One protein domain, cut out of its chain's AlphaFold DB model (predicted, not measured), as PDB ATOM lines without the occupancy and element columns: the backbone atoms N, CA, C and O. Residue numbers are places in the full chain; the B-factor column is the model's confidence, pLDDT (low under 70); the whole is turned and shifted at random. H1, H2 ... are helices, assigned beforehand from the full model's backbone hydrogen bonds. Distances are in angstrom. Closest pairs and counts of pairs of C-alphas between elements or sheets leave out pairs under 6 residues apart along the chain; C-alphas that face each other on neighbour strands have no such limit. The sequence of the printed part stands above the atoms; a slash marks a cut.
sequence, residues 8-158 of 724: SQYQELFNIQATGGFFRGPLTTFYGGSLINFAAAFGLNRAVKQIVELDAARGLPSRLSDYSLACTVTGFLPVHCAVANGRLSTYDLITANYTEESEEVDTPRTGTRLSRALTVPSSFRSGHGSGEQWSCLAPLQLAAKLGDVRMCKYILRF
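What this domain is: This is residues 8 to 158 of the 724 residues of a protein of Haptolina ericina (UniProt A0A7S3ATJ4). Three helical hairpins, H3 with H4, H5 with H6 and H8 with H9, are stacked one after another, with H3, H5 and H8 in one row and H4, H6 and H9 making a looser second row. Long loops run beside this stack, H7 stands crosswise to H5 and H6, H1 and H2 are the helices with centres farthest from the mean of the C-alphas, at 18.2 A and 18.8 A, H1 reaching H3 near its end at Phe 14 and H2 touching no helix, and residues 103 to 108 stick out. The printed part has 151 residues with nine named helices, H1 to H9 in chain order, and no named strand; the class is all helix. The whole is compact, with a radius of gyration of the C-alphas of 14.8 A, and rounded, spanning 44 by 40 by 31 A.

How they stand to each other: The longest helix, H6 at residues 88 to 100, forms a hairpin with H5 at residues 78 to 84, at a shallow tilt of 31 degrees; their closest C-alphas, Ala 82 and Tyr 91, are 5.8 A apart. H3, residues 35 to 42, touches H5 through 17 pairs of C-alphas within 8 A, the closest being Asn 37 and Pro 78 at 4.5 A. H3 and H4, residues 45 to 56, form a hairpin at 23 degrees, closest at the C-alphas of Ala 39 and Val 48, 6.2 A. With residues 45 to 49 alone, H4 touches H6, closest at the C-alphas of Asn 45 and Thr 90, 5.9 A. H8, residues 139 to 146, touches H5 and runs the same way, at a shallow tilt of 32 degrees, only just short of steep; the C-alphas of His 80 and Pro 139 are closest, 5.9 A. H8 and H9, residues 149 to 158, form a hairpin at 13 degrees, with the C-alphas of Ala 143 and Cys 152 closest at 5.8 A. H9 and H6 are close but not clearly touching. H7, residues 111 to 118, and H6 only just touch, with 3 pairs of C-alphas within 8 A, the closest Tyr 98 and Leu 114 at 7.2 A, about perpendicular at 78 degrees. H1, residues 8 to 15, and H3 only just touch, with 3 such pairs, the closest Phe 14 and Leu 35 at 6.1 A. H2, residues 21 to 24, touches no helix. Every O i to N i+4 pair is within hydrogen-bond range in the helices other than H2, which is too short for one.

Where its parts are: H6 runs 18.7 A, from C-alpha 88 at (361.550, 449.588, 310.847). H4 is 16.5 A and H9 14.2 A long. H1 begins at C-alpha 8, (381.768, 446.750, 336.320), and H9 ends at C-alpha 158, (356.521, 459.068, 312.141).

The domain as a whole: The C-alphas farthest apart are those of Gly 21 and Asp 106, 46.2 A. The links H4 to H5, residues 57 to 77, and H7 to H8, residues 119 to 138, are long. The printed part has no cut. The mean pLDDT of the printed part is 74.1; residues 26 to 27, 65 and 98 to 136 are under 70.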
ATOM      1  N   SER A   8     380.581 446.507 337.151       81.62
ATOM      2  CA  SER A   8     381.768 446.750 336.320       81.62
ATOM      3  C   SER A   8     381.989 445.666 335.259       81.62
ATOM      4  O   SER A   8     382.170 446.002 334.094       81.62
ATOM      5  N   GLN A   9     381.891 444.380 335.617       84.06
ATOM      6  CA  GLN A   9     382.023 443.268 334.661       84.06
ATOM      7  C   GLN A   9     380.919 443.291 333.594       84.06
ATOM      8  O   GLN A   9     381.154 442.973 332.431       84.06
ATOM      9  N   TYR A  10     379.701 443.677 333.982       83.75
ATOM     10  CA  TYR A  10     378.594 443.870 333.047       83.75
ATOM     11  C   TYR A  10     378.831 445.073 332.126       83.75
ATOM     12  O   TYR A  10     378.592 444.979 330.923       83.75
ATOM     13  N   GLN A  11     379.331 446.193 332.655       81.50
ATOM     14  CA  GLN A  11     379.718 447.330 331.824       81.50
ATOM     15  C   GLN A  11     380.790 446.931 330.810       81.50
ATOM     16  O   GLN A  11     380.583 447.149 329.622       81.50
ATOM     17  N   GLU A  12     381.861 446.275 331.254       83.19
ATOM     18  CA  GLU A  12     382.947 445.787 330.404       83.19
ATOM     19  C   GLU A  12     382.432 444.877 329.278       83.19
ATOM     20  O   GLU A  12     382.640 445.199 328.110       83.19
ATOM     21  N   LEU A  13     381.671 443.822 329.605       83.38
ATOM     22  CA  LEU A  13     381.148 442.847 328.637       83.38
ATOM     23  C   LEU A  13     380.305 443.486 327.520       83.38
ATOM     24  O   LEU A  13     380.464 443.146 326.349       83.38
ATOM     25  N   PHE A  14     379.404 444.407 327.868       81.38
ATOM     26  CA  PHE A  14     378.508 445.053 326.902       81.38
ATOM     27  C   PHE A  14     379.138 446.281 326.211       81.38
ATOM     28  O   PHE A  14     378.609 446.742 325.198       81.38
ATOM     29  N   ASN A  15     380.274 446.783 326.713       82.88
ATOM     30  CA  ASN A  15     381.069 447.842 326.080       82.88
ATOM     31  C   ASN A  15     382.066 447.308 325.035       82.88
ATOM     32  O   ASN A  15     382.634 448.110 324.291       82.88
ATOM     33  N   ILE A  16     382.287 445.987 324.949       86.06
ATOM     34  CA  ILE A  16     383.162 445.381 323.931       86.06
ATOM     35  C   ILE A  16     382.687 445.798 322.532       86.06
ATOM     36  O   ILE A  16     381.521 445.614 322.176       86.06
ATOM     37  N   GLN A  17     383.608 446.336 321.724       85.62
ATOM     38  CA  GLN A  17     383.333 446.739 320.347       85.62
ATOM     39  C   GLN A  17     384.030 445.839 319.322       85.62
ATOM     40  O   GLN A  17     385.245 445.639 319.356       85.62
ATOM     41  N   ALA A  18     383.267 445.368 318.338       83.69
ATOM     42  CA  ALA A  18     383.767 444.629 317.189       83.69
ATOM     43  C   ALA A  18     384.342 445.590 316.124       83.69
ATOM     44  O   ALA A  18     383.598 446.207 315.363       83.69
ATOM     45  N   THR A  19     385.675 445.730 316.085       80.44
ATOM     46  CA  THR A  19     386.405 446.739 315.271       80.44
ATOM     47  C   THR A  19     387.428 446.155 314.281       80.44
ATOM     48  O   THR A  19     388.145 446.899 313.594       80.44
ATOM     49  N   GLY A  20     387.511 444.820 314.217       81.81
ATOM     50  CA  GLY A  20     388.455 444.076 313.377       81.81
ATOM     51  C   GLY A  20     388.269 444.320 311.876       81.81
ATOM     52  O   GLY A  20     387.252 444.855 311.441       81.81
ATOM     53  N   GLY A  21     389.248 443.899 311.067       80.31
ATOM     54  CA  GLY A  21     389.297 444.197 309.625       80.31
ATOM     55  C   GLY A  21     388.038 443.808 308.837       80.31
ATOM     56  O   GLY A  21     387.653 444.530 307.921       80.31
ATOM     57  N   PHE A  22     387.346 442.739 309.249       83.00
ATOM     58  CA  PHE A  22     386.049 442.341 308.690       83.00
ATOM     59  C   PHE A  22     385.010 443.472 308.747       83.00
ATOM     60  O   PHE A  22     384.332 443.720 307.757       83.00
ATOM     61  N   PHE A  23     384.931 444.222 309.850       80.38
ATOM     62  CA  PHE A  23     383.952 445.297 310.077       80.38
ATOM     63  C   PHE A  23     384.334 446.639 309.428       80.38
ATOM     64  O   PHE A  23     383.785 447.675 309.790       80.38
ATOM     65  N   ARG A  24     385.287 446.642 308.485       75.81
ATOM     66  CA  ARG A  24     385.707 447.834 307.722       75.81
ATOM     67  C   ARG A  24     385.380 447.739 306.224       75.81
ATOM     68  O   ARG A  24     385.766 448.618 305.456       75.81
ATOM     69  N   GLY A  25     384.707 446.669 305.790       75.31
ATOM     70  CA  GLY A  25     384.306 446.449 304.397       75.31
ATOM     71  C   GLY A  25     382.991 447.160 304.029       75.31
ATOM     72  O   GLY A  25     382.123 447.324 304.881       75.31
ATOM     73  N   PRO A  26     382.777 447.554 302.761       65.56
ATOM     74  CA  PRO A  26     381.667 448.433 302.353       65.56
ATOM     75  C   PRO A  26     380.241 447.891 302.585       65.56
ATOM     76  O   PRO A  26     379.290 448.659 302.482       65.56
ATOM     77  N   LEU A  27     380.084 446.601 302.904       66.62
ATOM     78  CA  LEU A  27     378.814 445.992 303.329       66.62
ATOM     79  C   LEU A  27     378.808 445.604 304.816       66.62
ATOM     80  O   LEU A  27     377.756 445.577 305.443       66.62
ATOM     81  N   THR A  28     379.974 445.304 305.387       73.50
ATOM     82  CA  THR A  28     380.133 444.785 306.754       73.50
ATOM     83  C   THR A  28     380.313 445.878 307.809       73.50
ATOM     84  O   THR A  28     380.085 445.640 308.996       73.50
ATOM     85  N   THR A  29     380.658 447.093 307.381       73.75
ATOM     86  CA  THR A  29     380.797 448.300 308.214       73.75
ATOM     87  C   THR A  29     379.519 448.658 308.989       73.75
ATOM     88  O   THR A  29     379.601 449.270 310.051       73.75
ATOM     89  N   PHE A  30     378.336 448.237 308.526       75.75
ATOM     90  CA  PHE A  30     377.055 448.525 309.190       75.75
ATOM     91  C   PHE A  30     376.686 447.557 310.332       75.75
ATOM     92  O   PHE A  30     375.710 447.814 311.037       75.75
ATOM     93  N   TYR A  31     377.467 446.487 310.542       77.69
ATOM     94  CA  TYR A  31     377.264 445.504 311.621       77.69
ATOM     95  C   TYR A  31     378.279 445.632 312.773       77.69
ATOM     96  O   TYR A  31     378.135 444.960 313.792       77.69
ATOM     97  N   GLY A  32     379.329 446.446 312.610       70.19
ATOM     98  CA  GLY A  32     380.386 446.620 313.611       70.19
ATOM     99  C   GLY A  32     379.998 447.559 314.758       70.19
ATOM    100  O   GLY A  32     379.180 448.465 314.590       70.19
ATOM    101  N   GLY A  33     380.639 447.384 315.916       80.81
ATOM    102  CA  GLY A  33     380.411 448.199 317.115       80.81
ATOM    103  C   GLY A  33     380.068 447.373 318.354       80.81
ATOM    104  O   GLY A  33     380.549 446.253 318.503       80.81
ATOM    105  N   SER A  34     379.279 447.959 319.255       84.38
ATOM    106  CA  SER A  34     378.817 447.340 320.504       84.38
ATOM    107  C   SER A  34     377.772 446.238 320.273       84.38
ATOM    108  O   SER A  34     377.129 446.174 319.221       84.38
ATOM    109  N   LEU A  35     377.542 445.388 321.282       87.31
ATOM    110  CA  LEU A  35     376.561 444.295 321.195       87.31
ATOM    111  C   LEU A  35     375.132 444.795 320.901       87.31
ATOM    112  O   LEU A  35     374.393 444.158 320.151       87.31
ATOM    113  N   ILE A  36     374.751 445.955 321.448       86.88
ATOM    114  CA  ILE A  36     373.440 446.571 321.198       86.88
ATOM    115  C   ILE A  36     373.321 447.123 319.767       86.88
ATOM    116  O   ILE A  36     372.272 446.960 319.147       86.88
ATOM    117  N   ASN A  37     374.400 447.671 319.193       86.62
ATOM    118  CA  ASN A  37     374.444 448.068 317.781       86.62
ATOM    119  C   ASN A  37     374.285 446.857 316.852       86.62
ATOM    120  O   ASN A  37     373.530 446.917 315.883       86.62
ATOM    121  N   PHE A  38     374.958 445.747 317.170       88.56
ATOM    122  CA  PHE A  38     374.828 444.486 316.440       88.56
ATOM    123  C   PHE A  38     373.386 443.955 316.508       88.56
ATOM    124  O   PHE A  38     372.765 443.709 315.474       88.56
ATOM    125  N   ALA A  39     372.803 443.866 317.709       89.62
ATOM    126  CA  ALA A  39     371.412 443.447 317.888       89.62
ATOM    127  C   ALA A  39     370.420 444.350 317.125       89.62
ATOM    128  O   ALA A  39     369.468 443.846 316.526       89.62
ATOM    129  N   ALA A  40     370.669 445.665 317.086       88.69
ATOM    130  CA  ALA A  40     369.860 446.617 316.333       88.69
ATOM    131  C   ALA A  40     369.992 446.453 314.805       88.69
ATOM    132  O   ALA A  40     368.993 446.535 314.093       88.69
ATOM    133  N   ALA A  41     371.193 446.164 314.291       88.94
ATOM    134  CA  ALA A  41     371.437 445.939 312.863       88.94
ATOM    135  C   ALA A  41     370.685 444.707 312.314       88.94
ATOM    136  O   ALA A  41     370.085 444.755 311.236       88.94
ATOM    137  N   PHE A  42     370.658 443.611 313.082       91.12
ATOM    138  CA  PHE A  42     369.926 442.390 312.721       91.12
ATOM    139  C   PHE A  42     368.428 442.438 313.057       91.12
ATOM    140  O   PHE A  42     367.678 441.570 312.619       91.12
ATOM    141  N   GLY A  43     367.969 443.460 313.784       89.94
ATOM    142  CA  GLY A  43     366.570 443.609 314.184       89.94
ATOM    143  C   GLY A  43     366.132 442.662 315.306       89.94
ATOM    144  O   GLY A  43     364.967 442.272 315.384       89.94
ATOM    145  N   LEU A  44     367.060 442.280 316.190       93.56
ATOM    146  CA  LEU A  44     366.826 441.375 317.318       93.56
ATOM    147  C   LEU A  44     366.081 442.090 318.459       93.56
ATOM    148  O   LEU A  44     366.600 442.253 319.563       93.56
ATOM    149  N   ASN A  45     364.839 442.501 318.199       91.69
ATOM    150  CA  ASN A  45     364.010 443.321 319.090       91.69
ATOM    151  C   ASN A  45     363.907 442.757 320.520       91.69
ATOM    152  O   ASN A  45     363.964 443.516 321.485       91.69
ATOM    153  N   ARG A  46     363.826 441.424 320.676       91.19
ATOM    154  CA  ARG A  46     363.830 440.758 321.996       91.19
ATOM    155  C   ARG A  46     365.140 440.989 322.759       91.19
ATOM    156  O   ARG A  46     365.091 441.282 323.947       91.19
ATOM    157  N   ALA A  47     366.286 440.887 322.083       89.38
ATOM    158  CA  ALA A  47     367.597 441.102 322.692       89.38
ATOM    159  C   ALA A  47     367.807 442.581 323.047       89.38
ATOM    160  O   ALA A  47     368.219 442.879 324.162       89.38
ATOM    161  N   VAL A  48     367.450 443.509 322.148       88.38
ATOM    162  CA  VAL A  48     367.513 444.956 322.428       88.38
ATOM    163  C   VAL A  48     366.650 445.305 323.646       88.38
ATOM    164  O   VAL A  48     367.143 445.953 324.566       88.38
ATOM    165  N   LYS A  49     365.403 444.813 323.710       89.25
ATOM    166  CA  LYS A  49     364.516 445.052 324.858       89.25
ATOM    167  C   LYS A  49     365.085 444.480 326.160       89.25
ATOM    168  O   LYS A  49     365.117 445.185 327.159       89.25
ATOM    169  N   GLN A  50     365.590 443.244 326.141       88.12
ATOM    170  CA  GLN A  50     366.203 442.620 327.319       88.12
ATOM    171  C   GLN A  50     367.441 443.375 327.818       88.12
ATOM    172  O   GLN A  50     367.631 443.467 329.026       88.12
ATOM    173  N   ILE A  51     368.273 443.921 326.925       86.12
ATOM    174  CA  ILE A  51     369.438 444.732 327.316       86.12
ATOM    175  C   ILE A  51     368.976 446.014 328.023       86.12
ATOM    176  O   ILE A  51     369.446 446.295 329.120       86.12
ATOM    177  N   VAL A  52     367.996 446.726 327.458       85.88
ATOM    178  CA  VAL A  52     367.434 447.950 328.061       85.88
ATOM    179  C   VAL A  52     366.774 447.659 329.419       85.88
ATOM    180  O   VAL A  52     367.044 448.354 330.395       85.88
ATOM    181  N   GLU A  53     365.978 446.589 329.524       86.25
ATOM    182  CA  GLU A  53     365.377 446.141 330.791       86.25
ATOM    183  C   GLU A  53     366.438 445.756 331.845       86.25
ATOM    184  O   GLU A  53     366.227 445.960 333.042       86.25
ATOM    185  N   LEU A  54     367.584 445.201 331.428       84.44
ATOM    186  CA  LEU A  54     368.696 444.847 332.318       84.44
ATOM    187  C   LEU A  54     369.521 446.061 332.761       84.44
ATOM    188  O   LEU A  54     369.953 446.083 333.913       84.44
ATOM    189  N   ASP A  55     369.725 447.051 331.890       83.06
ATOM    190  CA  ASP A  55     370.372 448.318 332.243       83.06
ATOM    191  C   ASP A  55     369.513 449.088 333.261       83.06
ATOM    192  O   ASP A  55     370.007 449.456 334.331       83.06
ATOM    193  N   ALA A  56     368.207 449.222 332.991       82.00
ATOM    194  CA  ALA A  56     367.244 449.861 333.888       82.00
ATOM    195  C   ALA A  56     367.170 449.155 335.255       82.00
ATOM    196  O   ALA A  56     367.279 449.796 336.299       82.00
ATOM    197  N   ALA A  57     367.092 447.817 335.272       82.19
ATOM    198  CA  ALA A  57     367.100 447.029 336.510       82.19
ATOM    199  C   ALA A  57     368.422 447.111 337.304       82.19
ATOM    200  O   ALA A  57     368.464 446.690 338.460       82.19
ATOM    201  N   ARG A  58     369.502 447.621 336.697       79.75
ATOM    202  CA  ARG A  58     370.811 447.853 337.333       79.75
ATOM    203  C   ARG A  58     371.062 449.328 337.675       79.75
ATOM    204  O   ARG A  58     372.139 449.636 338.178       79.75
ATOM    205  N   GLY A  59     370.101 450.223 337.420       73.75
ATOM    206  CA  GLY A  59     370.247 451.665 337.650       73.75
ATOM    207  C   GLY A  59     371.301 452.326 336.757       73.75
ATOM    208  O   GLY A  59     371.894 453.331 337.146       73.75
ATOM    209  N   LEU A  60     371.586 451.739 335.590       75.19
ATOM    210  CA  LEU A  60     372.532 452.283 334.620       75.19
ATOM    211  C   LEU A  60     371.826 453.257 333.660       75.19
ATOM    212  O   LEU A  60     370.661 453.031 333.329       75.19
ATOM    213  N   PRO A  61     372.513 454.312 333.178       71.31
ATOM    214  CA  PRO A  61     371.980 455.164 332.119       71.31
ATOM    215  C   PRO A  61     371.759 454.349 330.839       71.31
ATOM    216  O   PRO A  61     372.463 453.367 330.580       71.31
ATOM    217  N   SER A  62     370.787 454.761 330.026       72.62
ATOM    218  CA  SER A  62     370.386 454.006 328.844       72.62
ATOM    219  C   SER A  62     371.512 453.943 327.806       72.62
ATOM    220  O   SER A  62     371.950 454.946 327.241       72.62
ATOM    221  N   ARG A  63     371.954 452.725 327.469       74.56
ATOM    222  CA  ARG A  63     372.966 452.489 326.417       74.56
ATOM    223  C   ARG A  63     372.532 452.944 325.023       74.56
ATOM    224  O   ARG A  63     373.343 452.963 324.102       74.56
ATOM    225  N   LEU A  64     371.249 453.259 324.864       75.81
ATOM    226  CA  LEU A  64     370.696 453.882 323.672       75.81
ATOM    227  C   LEU A  64     371.195 455.329 323.547       75.81
ATOM    228  O   LEU A  64     371.670 455.716 322.481       75.81
ATOM    229  N   SER A  65     371.112 456.125 324.616       68.12
ATOM    230  CA  SER A  65     371.469 457.552 324.608       68.12
ATOM    231  C   SER A  65     372.969 457.829 324.771       68.12
ATOM    232  O   SER A  65     373.434 458.915 324.424       68.12
ATOM    233  N   ASP A  66     373.742 456.856 325.259       73.62
ATOM    234  CA  ASP A  66     375.166 457.035 325.542       73.62
ATOM    235  C   ASP A  66     376.046 457.078 324.273       73.62
ATOM    236  O   ASP A  66     376.464 456.058 323.715       73.62
ATOM    237  N   TYR A  67     376.404 458.296 323.860       70.44
ATOM    238  CA  TYR A  67     377.337 458.562 322.759       70.44
ATOM    239  C   TYR A  67     378.723 457.928 322.945       70.44
ATOM    240  O   TYR A  67     379.408 457.694 321.948       70.44
ATOM    241  N   SER A  68     379.151 457.626 324.178       70.00
ATOM    242  CA  SER A  68     380.445 456.975 324.425       70.00
ATOM    243  C   SER A  68     380.496 455.531 323.922       70.00
ATOM    244  O   SER A  68     381.573 455.023 323.607       70.00
ATOM    245  N   LEU A  69     379.328 454.902 323.751       73.38
ATOM    246  CA  LEU A  69     379.168 453.548 323.224       73.38
ATOM    247  C   LEU A  69     378.986 453.505 321.699       73.38
ATOM    248  O   LEU A  69     378.816 452.418 321.134       73.38
ATOM    249  N   ALA A  70     379.048 454.657 321.022       75.69
ATOM    250  CA  ALA A  70     379.016 454.726 319.567       75.69
ATOM    251  C   ALA A  70     380.158 453.899 318.948       75.69
ATOM    252  O   ALA A  70     381.277 453.845 319.466       75.69
ATOM    253  N   CYS A  71     379.885 453.243 317.820       76.50
ATOM    254  CA  CYS A  71     380.864 452.385 317.150       76.50
ATOM    255  C   CYS A  71     382.118 453.179 316.754       76.50
ATOM    256  O   CYS A  71     382.030 454.106 315.964       76.50
ATOM    257  N   THR A  72     383.304 452.788 317.211       75.00
ATOM    258  CA  THR A  72     384.572 453.482 316.890       75.00
ATOM    259  C   THR A  72     384.951 453.487 315.401       75.00
ATOM    260  O   THR A  72     385.809 454.270 314.999       75.00
ATOM    261  N   VAL A  73     384.327 452.645 314.564       72.56
ATOM    262  CA  VAL A  73     384.571 452.600 313.108       72.56
ATOM    263  C   VAL A  73     383.678 453.585 312.337       72.56
ATOM    264  O   VAL A  73     384.150 454.233 311.406       72.56
ATOM    265  N   THR A  74     382.399 453.708 312.706       73.38
ATOM    266  CA  THR A  74     381.382 454.502 311.975       73.38
ATOM    267  C   THR A  74     380.836 455.704 312.746       73.38
ATOM    268  O   THR A  74     380.198 456.579 312.162       73.38
ATOM    269  N   GLY A  75     381.045 455.720 314.061       75.75
ATOM    270  CA  GLY A  75     380.360 456.544 315.058       75.75
ATOM    271  C   GLY A  75     378.845 456.322 315.107       75.75
ATOM    272  O   GLY A  75     378.101 457.247 315.424       75.75
ATOM    273  N   PHE A  76     378.364 455.121 314.768       80.06
ATOM    274  CA  PHE A  76     376.938 454.791 314.839       80.06
ATOM    275  C   PHE A  76     376.447 454.475 316.253       80.06
ATOM    276  O   PHE A  76     377.076 453.723 317.001       80.06
ATOM    277  N   LEU A  77     375.273 455.033 316.554       81.44
ATOM    278  CA  LEU A  77     374.379 454.690 317.659       81.44
ATOM    279  C   LEU A  77     373.452 453.527 317.242       81.44
ATOM    280  O   LEU A  77     373.300 453.291 316.036       81.44
ATOM    281  N   PRO A  78     372.749 452.864 318.181       85.50
ATOM    282  CA  PRO A  78     371.838 451.759 317.866       85.50
ATOM    283  C   PRO A  78     370.782 452.113 316.805       85.50
ATOM    284  O   PRO A  78     370.506 451.314 315.910       85.50
ATOM    285  N   VAL A  79     370.254 453.344 316.832       84.94
ATOM    286  CA  VAL A  79     369.304 453.847 315.820       84.94
ATOM    287  C   VAL A  79     369.936 453.973 314.440       84.94
ATOM    288  O   VAL A  79     369.309 453.603 313.451       84.94
ATOM    289  N   HIS A  80     371.181 454.444 314.346       85.00
ATOM    290  CA  HIS A  80     371.888 454.522 313.068       85.00
ATOM    291  C   HIS A  80     372.144 453.130 312.479       85.00
ATOM    292  O   HIS A  80     371.984 452.949 311.275       85.00
ATOM    293  N   CYS A  81     372.434 452.129 313.315       86.50
ATOM    294  CA  CYS A  81     372.522 450.731 312.889       86.50
ATOM    295  C   CYS A  81     371.169 450.165 312.420       86.50
ATOM    296  O   CYS A  81     371.121 449.531 311.366       86.50
ATOM    297  N   ALA A  82     370.065 450.426 313.130       89.31
ATOM    298  CA  ALA A  82     368.728 450.004 312.695       89.31
ATOM    299  C   ALA A  82     368.326 450.651 311.352       89.31
ATOM    300  O   ALA A  82     367.845 449.968 310.447       89.31
ATOM    301  N   VAL A  83     368.593 451.952 311.190       88.94
ATOM    302  CA  VAL A  83     368.337 452.705 309.952       88.94
ATOM    303  C   VAL A  83     369.201 452.222 308.792       88.94
ATOM    304  O   VAL A  83     368.676 452.004 307.703       88.94
ATOM    305  N   ALA A  84     370.503 452.011 309.011       87.94
ATOM    306  CA  ALA A  84     371.420 451.572 307.960       87.94
ATOM    307  C   ALA A  84     371.065 450.191 307.381       87.94
ATOM    308  O   ALA A  84     371.409 449.903 306.237       87.94
ATOM    309  N   ASN A  85     370.347 449.374 308.156       89.44
ATOM    310  CA  ASN A  85     369.885 448.039 307.779       89.44
ATOM    311  C   ASN A  85     368.369 447.976 307.478       89.44
ATOM    312  O   ASN A  85     367.811 446.883 307.384       89.44
ATOM    313  N   GLY A  86     367.681 449.120 307.354       89.81
ATOM    314  CA  GLY A  86     366.260 449.181 306.982       89.81
ATOM    315  C   GLY A  86     365.278 448.593 308.015       89.81
ATOM    316  O   GLY A  86     364.148 448.245 307.669       89.81
ATOM    317  N   ARG A  87     365.676 448.448 309.288       92.44
ATOM    318  CA  ARG A  87     364.900 447.746 310.331       92.44
ATOM    319  C   ARG A  87     363.856 448.653 311.000       92.44
ATOM    320  O   ARG A  87     364.106 449.233 312.054       92.44
ATOM    321  N   LEU A  88     362.669 448.740 310.392       91.75
ATOM    322  CA  LEU A  88     361.550 449.588 310.847       91.75
ATOM    323  C   LEU A  88     361.127 449.311 312.305       91.75
ATOM    324  O   LEU A  88     361.189 450.205 313.139       91.75
ATOM    325  N   SER A  89     360.796 448.060 312.645       90.38
ATOM    326  CA  SER A  89     360.310 447.695 313.990       90.38
ATOM    327  C   SER A  89     361.329 447.948 315.107       90.38
ATOM    328  O   SER A  89     360.966 448.189 316.257       90.38
ATOM    329  N   THR A  90     362.616 447.898 314.773       90.25
ATOM    330  CA  THR A  90     363.721 448.161 315.697       90.25
ATOM    331  C   THR A  90     363.939 449.659 315.883       90.25
ATOM    332  O   THR A  90     364.223 450.099 316.992       90.25
ATOM    333  N   TYR A  91     363.746 450.450 314.822       89.44
ATOM    334  CA  TYR A  91     363.674 451.905 314.918       89.44
ATOM    335  C   TYR A  91     362.513 452.342 315.827       89.44
ATOM    336  O   TYR A  91     362.730 453.162 316.718       89.44
ATOM    337  N   ASP A  92     361.325 451.749 315.679       89.62
ATOM    338  CA  ASP A  92     360.164 452.036 316.540       89.62
ATOM    339  C   ASP A  92     360.441 451.705 318.009       89.62
ATOM    340  O   ASP A  92     360.258 452.551 318.879       89.62
ATOM    341  N   LEU A  93     360.938 450.493 318.284       87.00
ATOM    342  CA  LEU A  93     361.266 450.040 319.638       87.00
ATOM    343  C   LEU A  93     362.270 450.977 320.310       87.00
ATOM    344  O   LEU A  93     362.077 451.379 321.454       87.00
ATOM    345  N   ILE A  94     363.341 451.335 319.602       85.06
ATOM    346  CA  ILE A  94     364.372 452.197 320.172       85.06
ATOM    347  C   ILE A  94     363.835 453.627 320.369       85.06
ATOM    348  O   ILE A  94     364.083 454.227 321.412       85.06
ATOM    349  N   THR A  95     363.088 454.179 319.406       82.25
ATOM    350  CA  THR A  95     362.528 455.541 319.522       82.25
ATOM    351  C   THR A  95     361.436 455.666 320.581       82.25
ATOM    352  O   THR A  95     361.369 456.715 321.217       82.25
ATOM    353  N   ALA A  96     360.658 454.610 320.839       82.38
ATOM    354  CA  ALA A  96     359.716 454.554 321.956       82.38
ATOM    355  C   ALA A  96     360.431 454.708 323.314       82.38
ATOM    356  O   ALA A  96     360.056 455.566 324.113       82.38
ATOM    357  N   ASN A  97     361.530 453.980 323.532       75.44
ATOM    358  CA  ASN A  97     362.303 454.081 324.776       75.44
ATOM    359  C   ASN A  97     362.881 455.500 324.988       75.44
ATOM    360  O   ASN A  97     362.822 456.034 326.092       75.44
ATOM    361  N   TYR A  98     363.361 456.170 323.928       68.75
ATOM    362  CA  TYR A  98     363.783 457.579 324.026       68.75
ATOM    363  C   TYR A  98     362.629 458.547 324.335       68.75
ATOM    364  O   TYR A  98     362.875 459.618 324.897       68.75
ATOM    365  N   THR A  99     361.390 458.230 323.933       58.59
ATOM    366  CA  THR A  99     360.233 459.059 324.307       58.59
ATOM    367  C   THR A  99     359.894 458.912 325.783       58.59
ATOM    368  O   THR A  99     359.718 459.940 326.428       58.59
ATOM    369  N   GLU A 100     359.910 457.693 326.329       56.81
ATOM    370  CA  GLU A 100     359.668 457.432 327.759       56.81
ATOM    371  C   GLU A 100     360.710 458.140 328.649       56.81
ATOM    372  O   GLU A 100     360.349 458.805 329.617       56.81
ATOM    373  N   GLU A 101     361.993 458.122 328.264       53.66
ATOM    374  CA  GLU A 101     363.071 458.859 328.956       53.66
ATOM    375  C   GLU A 101     362.941 460.396 328.883       53.66
ATOM    376  O   GLU A 101     363.622 461.110 329.619       53.66
ATOM    377  N   SER A 102     362.095 460.933 327.996       48.97
ATOM    378  CA  SER A 102     361.942 462.381 327.780       48.97
ATOM    379  C   SER A 102     360.705 462.996 328.450       48.97
ATOM    380  O   SER A 102     360.570 464.222 328.418       48.97
ATOM    381  N   GLU A 103     359.799 462.198 329.030       47.56
ATOM    382  CA  GLU A 103     358.526 462.691 329.592       47.56
ATOM    383  C   GLU A 103     358.671 463.430 330.940       47.56
ATOM    384  O   GLU A 103     357.726 464.078 331.379       47.56
ATOM    385  N   GLU A 104     359.857 463.452 331.559       40.84
ATOM    386  CA  GLU A 104     360.103 464.147 332.840       40.84
ATOM    387  C   GLU A 104     360.141 465.698 332.731       40.84
ATOM    388  O   GLU A 104     360.368 466.395 333.719       40.84
ATOM    389  N   VAL A 105     359.917 466.276 331.539       40.22
ATOM    390  CA  VAL A 105     359.845 467.738 331.330       40.22
ATOM    391  C   VAL A 105     358.701 468.120 330.383       40.22
ATOM    392  O   VAL A 105     358.835 467.967 329.166       40.22
ATOM    393  N   ASP A 106     357.643 468.724 330.944       32.62
ATOM    394  CA  ASP A 106     356.434 469.250 330.278       32.62
ATOM    395  C   ASP A 106     356.718 470.099 329.020       32.62
ATOM    396  O   ASP A 106     356.740 471.332 329.037       32.62
ATOM    397  N   THR A 107     356.915 469.438 327.880       33.34
ATOM    398  CA  THR A 107     357.006 470.064 326.558       33.34
ATOM    399  C   THR A 107     356.392 469.141 325.504       33.34
ATOM    400  O   THR A 107     356.544 467.923 325.583       33.34
ATOM    401  N   PRO A 108     355.669 469.679 324.504       38.47
ATOM    402  CA  PRO A 108     354.924 468.857 323.556       38.47
ATOM    403  C   PRO A 108     355.844 467.973 322.707       38.47
ATOM    404  O   PRO A 108     356.979 468.361 322.414       38.47
ATOM    405  N   ARG A 109     355.289 466.835 322.248       43.44
ATOM    406  CA  ARG A 109     355.857 465.814 321.336       43.44
ATOM    407  C   ARG A 109     356.565 466.414 320.109       43.44
ATOM    408  O   ARG A 109     356.036 466.413 318.999       43.44
ATOM    409  N   THR A 110     357.763 466.954 320.295       42.78
ATOM    410  CA  THR A 110     358.498 467.688 319.265       42.78
ATOM    411  C   THR A 110     359.750 466.914 318.889       42.78
ATOM    412  O   THR A 110     360.739 466.874 319.623       42.78
ATOM    413  N   GLY A 111     359.703 466.310 317.696       45.84
ATOM    414  CA  GLY A 111     360.754 465.437 317.162       45.84
ATOM    415  C   GLY A 111     362.148 466.066 317.091       45.84
ATOM    416  O   GLY A 111     363.121 465.341 316.947       45.84
ATOM    417  N   THR A 112     362.263 467.384 317.259       45.81
ATOM    418  CA  THR A 112     363.511 468.154 317.326       45.81
ATOM    419  C   THR A 112     364.404 467.828 318.533       45.81
ATOM    420  O   THR A 112     365.616 468.021 318.449       45.81
ATOM    421  N   ARG A 113     363.848 467.370 319.671       47.47
ATOM    422  CA  ARG A 113     364.671 466.873 320.798       47.47
ATOM    423  C   ARG A 113     365.196 465.474 320.505       47.47
ATOM    424  O   ARG A 113     366.400 465.270 320.586       47.47
ATOM    425  N   LEU A 114     364.311 464.567 320.083       51.28
ATOM    426  CA  LEU A 114     364.667 463.222 319.619       51.28
ATOM    427  C   LEU A 114     365.754 463.282 318.546       51.28
ATOM    428  O   LEU A 114     366.786 462.648 318.682       51.28
ATOM    429  N   SER A 115     365.571 464.081 317.499       51.19
ATOM    430  CA  SER A 115     366.499 464.102 316.376       51.19
ATOM    431  C   SER A 115     367.891 464.619 316.766       51.19
ATOM    432  O   SER A 115     368.889 463.997 316.408       51.19
ATOM    433  N   ARG A 116     367.964 465.650 317.619       50.44
ATOM    434  CA  ARG A 116     369.222 466.155 318.192       50.44
ATOM    435  C   ARG A 116     369.854 465.216 319.230       50.44
ATOM    436  O   ARG A 116     371.074 465.220 319.360       50.44
ATOM    437  N   ALA A 117     369.058 464.431 319.955       48.72
ATOM    438  CA  ALA A 117     369.534 463.373 320.854       48.72
ATOM    439  C   ALA A 117     369.996 462.112 320.097       48.72
ATOM    440  O   ALA A 117     370.742 461.296 320.626       48.72
ATOM    441  N   LEU A 118     369.560 461.957 318.845       55.88
ATOM    442  CA  LEU A 118     369.958 460.872 317.954       55.88
ATOM    443  C   LEU A 118     371.186 461.230 317.102       55.88
ATOM    444  O   LEU A 118     371.868 460.329 316.631       55.88
ATOM    445  N   THR A 119     371.512 462.513 316.918       56.47
ATOM    446  CA  THR A 119     372.776 462.951 316.296       56.47
ATOM    447  C   THR A 119     373.927 462.954 317.298       56.47
ATOM    448  O   THR A 119     373.836 463.615 318.331       56.47
ATOM    449  N   VAL A 120     375.055 462.315 316.968       55.28
ATOM    450  CA  VAL A 120     376.264 462.401 317.804       55.28
ATOM    451  C   VAL A 120     376.828 463.831 317.745       55.28
ATOM    452  O   VAL A 120     377.070 464.338 316.645       55.28
ATOM    453  N   PRO A 121     377.080 464.508 318.885       53.47
ATOM    454  CA  PRO A 121     377.670 465.842 318.887       53.47
ATOM    455  C   PRO A 121     379.035 465.876 318.190       53.47
ATOM    456  O   PRO A 121     379.906 465.048 318.454       53.47
ATOM    457  N   SER A 122     379.281 466.902 317.370       52.06
ATOM    458  CA  SER A 122     380.526 467.070 316.596       52.06
ATOM    459  C   SER A 122     381.803 467.249 317.438       52.06
ATOM    460  O   SER A 122     382.905 467.307 316.879       52.06
ATOM    461  N   SER A 123     381.652 467.376 318.760       46.75
ATOM    462  CA  SER A 123     382.707 467.369 319.777       46.75
ATOM    463  C   SER A 123     383.167 465.959 320.167       46.75
ATOM    464  O   SER A 123     384.325 465.805 320.543       46.75
ATOM    465  N   PHE A 124     382.332 464.922 320.026       46.84
ATOM    466  CA  PHE A 124     382.685 463.528 320.340       46.84
ATOM    467  C   PHE A 124     383.465 462.857 319.189       46.84
ATOM    468  O   PHE A 124     383.200 461.739 318.751       46.84
ATOM    469  N   ARG A 125     384.432 463.597 318.636       51.28
ATOM    470  CA  ARG A 125     385.174 463.263 317.416       51.28
ATOM    471  C   ARG A 125     386.338 462.313 317.716       51.28
ATOM    472  O   ARG A 125     387.499 462.707 317.632       51.28
ATOM    473  N   SER A 126     386.028 461.065 318.056       36.44
ATOM    474  CA  SER A 126     387.030 460.009 318.245       36.44
ATOM    475  C   SER A 126     387.038 459.040 317.059       36.44
ATOM    476  O   SER A 126     386.034 458.385 316.793       36.44
ATOM    477  N   GLY A 127     388.166 458.954 316.342       37.69
ATOM    478  CA  GLY A 127     388.383 457.960 315.281       37.69
ATOM    479  C   GLY A 127     389.071 458.500 314.023       37.69
ATOM    480  O   GLY A 127     388.470 459.209 313.219       37.69
ATOM    481  N   HIS A 128     390.331 458.105 313.802       37.19
ATOM    482  CA  HIS A 128     390.980 458.186 312.487       37.19
ATOM    483  C   HIS A 128     390.326 457.174 311.526       37.19
ATOM    484  O   HIS A 128     390.732 456.014 311.457       37.19
ATOM    485  N   GLY A 129     389.305 457.616 310.786       36.28
ATOM    486  CA  GLY A 129     388.602 456.833 309.767       36.28
ATOM    487  C   GLY A 129     388.499 457.611 308.457       36.28
ATOM    488  O   GLY A 129     388.049 458.755 308.436       36.28
ATOM    489  N   SER A 130     388.952 457.016 307.356       35.41
ATOM    490  CA  SER A 130     389.064 457.693 306.063       35.41
ATOM    491  C   SER A 130     387.716 457.931 305.371       35.41
ATOM    492  O   SER A 130     387.018 456.975 305.036       35.41
ATOM    493  N   GLY A 131     387.444 459.182 304.995       46.84
ATOM    494  CA  GLY A 131     386.664 459.512 303.794       46.84
ATOM    495  C   GLY A 131     385.247 460.035 304.015       46.84
ATOM    496  O   GLY A 131     384.909 461.067 303.446       46.84
ATOM    497  N   GLU A 132     384.422 459.369 304.823       53.81
ATOM    498  CA  GLU A 132     383.018 459.761 305.010       53.81
ATOM    499  C   GLU A 132     382.590 459.645 306.475       53.81
ATOM    500  O   GLU A 132     382.522 458.552 307.032       53.81
ATOM    501  N   GLN A 133     382.290 460.780 307.110       58.03
ATOM    502  CA  GLN A 133     381.824 460.822 308.499       58.03
ATOM    503  C   GLN A 133     380.310 460.605 308.541       58.03
ATOM    504  O   GLN A 133     379.534 461.484 308.169       58.03
ATOM    505  N   TRP A 134     379.894 459.416 308.976       65.50
ATOM    506  CA  TRP A 134     378.483 459.026 309.040       65.50
ATOM    507  C   TRP A 134     377.807 459.368 310.379       65.50
ATOM    508  O   TRP A 134     376.585 459.432 310.445       65.50
ATOM    509  N   SER A 135     378.591 459.616 311.430       55.38
ATOM    510  CA  SER A 135     378.140 459.817 312.816       55.38
ATOM    511  C   SER A 135     377.416 461.137 313.095       55.38
ATOM    512  O   SER A 135     376.599 461.214 314.010       55.38
ATOM    513  N   CYS A 136     377.705 462.169 312.301       64.50
ATOM    514  CA  CYS A 136     377.116 463.504 312.431       64.50
ATOM    515  C   CYS A 136     375.770 463.653 311.694       64.50
ATOM    516  O   CYS A 136     375.184 464.732 311.723       64.50
ATOM    517  N   LEU A 137     375.309 462.616 310.985       74.81
ATOM    518  CA  LEU A 137     374.051 462.629 310.234       74.81
ATOM    519  C   LEU A 137     372.894 462.239 311.151       74.81
ATOM    520  O   LEU A 137     373.000 461.262 311.886       74.81
ATOM    521  N   ALA A 138     371.769 462.945 311.060       80.31
ATOM    522  CA  ALA A 138     370.538 462.499 311.711       80.31
ATOM    523  C   ALA A 138     370.020 461.191 311.070       80.31
ATOM    524  O   ALA A 138     370.250 460.974 309.876       80.31
ATOM    525  N   PRO A 139     369.229 460.360 311.778       85.50
ATOM    526  CA  PRO A 139     368.640 459.129 311.229       85.50
ATOM    527  C   PRO A 139     367.950 459.304 309.864       85.50
ATOM    528  O   PRO A 139     368.128 458.491 308.959       85.50
ATOM    529  N   LEU A 140     367.226 460.413 309.670       87.44
ATOM    530  CA  LEU A 140     366.595 460.763 308.392       87.44
ATOM    531  C   LEU A 140     367.622 461.068 307.284       87.44
ATOM    532  O   LEU A 140     367.476 460.614 306.149       87.44
ATOM    533  N   GLN A 141     368.667 461.828 307.615       86.31
ATOM    534  CA  GLN A 141     369.741 462.208 306.692       86.31
ATOM    535  C   GLN A 141     370.582 460.982 306.294       86.31
ATOM    536  O   GLN A 141     370.958 460.838 305.130       86.31
ATOM    537  N   LEU A 142     370.817 460.057 307.232       86.25
ATOM    538  CA  LEU A 142     371.481 458.778 306.986       86.25
ATOM    539  C   LEU A 142     370.672 457.895 306.023       86.25
ATOM    540  O   LEU A 142     371.223 457.437 305.022       86.25
ATOM    541  N   ALA A 143     369.369 457.709 306.274       88.88
ATOM    542  CA  ALA A 143     368.479 456.963 305.381       88.88
ATOM    543  C   ALA A 143     368.491 457.542 303.952       88.88
ATOM    544  O   ALA A 143     368.601 456.803 302.971       88.88
ATOM    545  N   ALA A 144     368.475 458.875 303.832       88.88
ATOM    546  CA  ALA A 144     368.541 459.565 302.549       88.88
ATOM    547  C   ALA A 144     369.893 459.372 301.849       88.88
ATOM    548  O   ALA A 144     369.920 459.064 300.656       88.88
ATOM    549  N   LYS A 145     371.015 459.477 302.574       85.94
ATOM    550  CA  LYS A 145     372.362 459.262 302.017       85.94
ATOM    551  C   LYS A 145     372.583 457.809 301.567       85.94
ATOM    552  O   LYS A 145     373.246 457.570 300.559       85.94
ATOM    553  N   LEU A 146     371.983 456.843 302.264       87.12
ATOM    554  CA  LEU A 146     371.942 455.433 301.855       87.12
ATOM    555  C   LEU A 146     370.916 455.155 300.740       87.12
ATOM    556  O   LEU A 146     370.980 454.107 300.100       87.12
ATOM    557  N   GLY A 147     370.009 456.088 300.454       87.88
ATOM    558  CA  GLY A 147     368.999 455.946 299.406       87.88
ATOM    559  C   GLY A 147     367.906 454.927 299.721       87.88
ATOM    560  O   GLY A 147     367.276 454.425 298.788       87.88
ATOM    561  N   ASP A 148     367.661 454.633 301.003       90.31
ATOM    562  CA  ASP A 148     366.503 453.844 301.425       90.31
ATOM    563  C   ASP A 148     365.255 454.740 301.473       90.31
ATOM    564  O   ASP A 148     364.917 455.380 302.473       90.31
ATOM    565  N   VAL A 149     364.543 454.767 300.347       88.88
ATOM    566  CA  VAL A 149     363.280 455.496 300.189       88.88
ATOM    567  C   VAL A 149     362.194 454.979 301.141       88.88
ATOM    568  O   VAL A 149     361.325 455.761 301.535       88.88
ATOM    569  N   ARG A 150     362.211 453.694 301.526       90.19
ATOM    570  CA  ARG A 150     361.195 453.102 302.413       90.19
ATOM    571  C   ARG A 150     361.386 453.628 303.835       90.19
ATOM    572  O   ARG A 150     360.440 454.185 304.391       90.19
ATOM    573  N   MET A 151     362.609 453.556 304.360       90.06
ATOM    574  CA  MET A 151     362.971 454.117 305.665       90.06
ATOM    575  C   MET A 151     362.769 455.642 305.708       90.06
ATOM    576  O   MET A 151     362.166 456.150 306.650       90.06
ATOM    577  N   CYS A 152     363.142 456.387 304.658       89.75
ATOM    578  CA  CYS A 152     362.853 457.826 304.562       89.75
ATOM    579  C   CYS A 152     361.348 458.150 304.634       89.75
ATOM    580  O   CYS A 152     360.942 459.011 305.416       89.75
ATOM    581  N   LYS A 153     360.506 457.457 303.846       89.06
ATOM    582  CA  LYS A 153     359.038 457.620 303.899       89.06
ATOM    583  C   LYS A 153     358.491 457.295 305.290       89.06
ATOM    584  O   LYS A 153     357.546 457.943 305.733       89.06
ATOM    585  N   TYR A 154     359.064 456.295 305.954       89.19
ATOM    586  CA  TYR A 154     358.650 455.858 307.279       89.19
ATOM    587  C   TYR A 154     358.983 456.894 308.361       89.19
ATOM    588  O   TYR A 154     358.075 457.378 309.034       89.19
ATOM    589  N   ILE A 155     360.245 457.329 308.453       87.56
ATOM    590  CA  ILE A 155     360.701 458.321 309.441       87.56
ATOM    591  C   ILE A 155     359.932 459.645 309.300       87.56
ATOM    592  O   ILE A 155     359.553 460.242 310.306       87.56
ATOM    593  N   LEU A 156     359.652 460.107 308.074       87.00
ATOM    594  CA  LEU A 156     358.854 461.323 307.882       87.00
ATOM    595  C   LEU A 156     357.396 461.159 308.311       87.00
ATOM    596  O   LEU A 156     356.852 462.072 308.924       87.00
ATOM    597  N   ARG A 157     356.769 460.006 308.035       85.69
ATOM    598  CA  ARG A 157     355.411 459.710 308.520       85.69
ATOM    599  C   ARG A 157     355.357 459.653 310.044       85.69
ATOM    600  O   ARG A 157     354.422 460.192 310.620       85.69
ATOM    601  N   PHE A 158     356.376 459.082 310.684       83.69
ATOM    602  CA  PHE A 158     356.521 459.068 312.141       83.69
ATOM    603  C   PHE A 158     356.680 460.483 312.736       83.69
ATOM    604  O   PHE A 158     356.224 460.746 313.845       83.69
TER     605      PHE A 158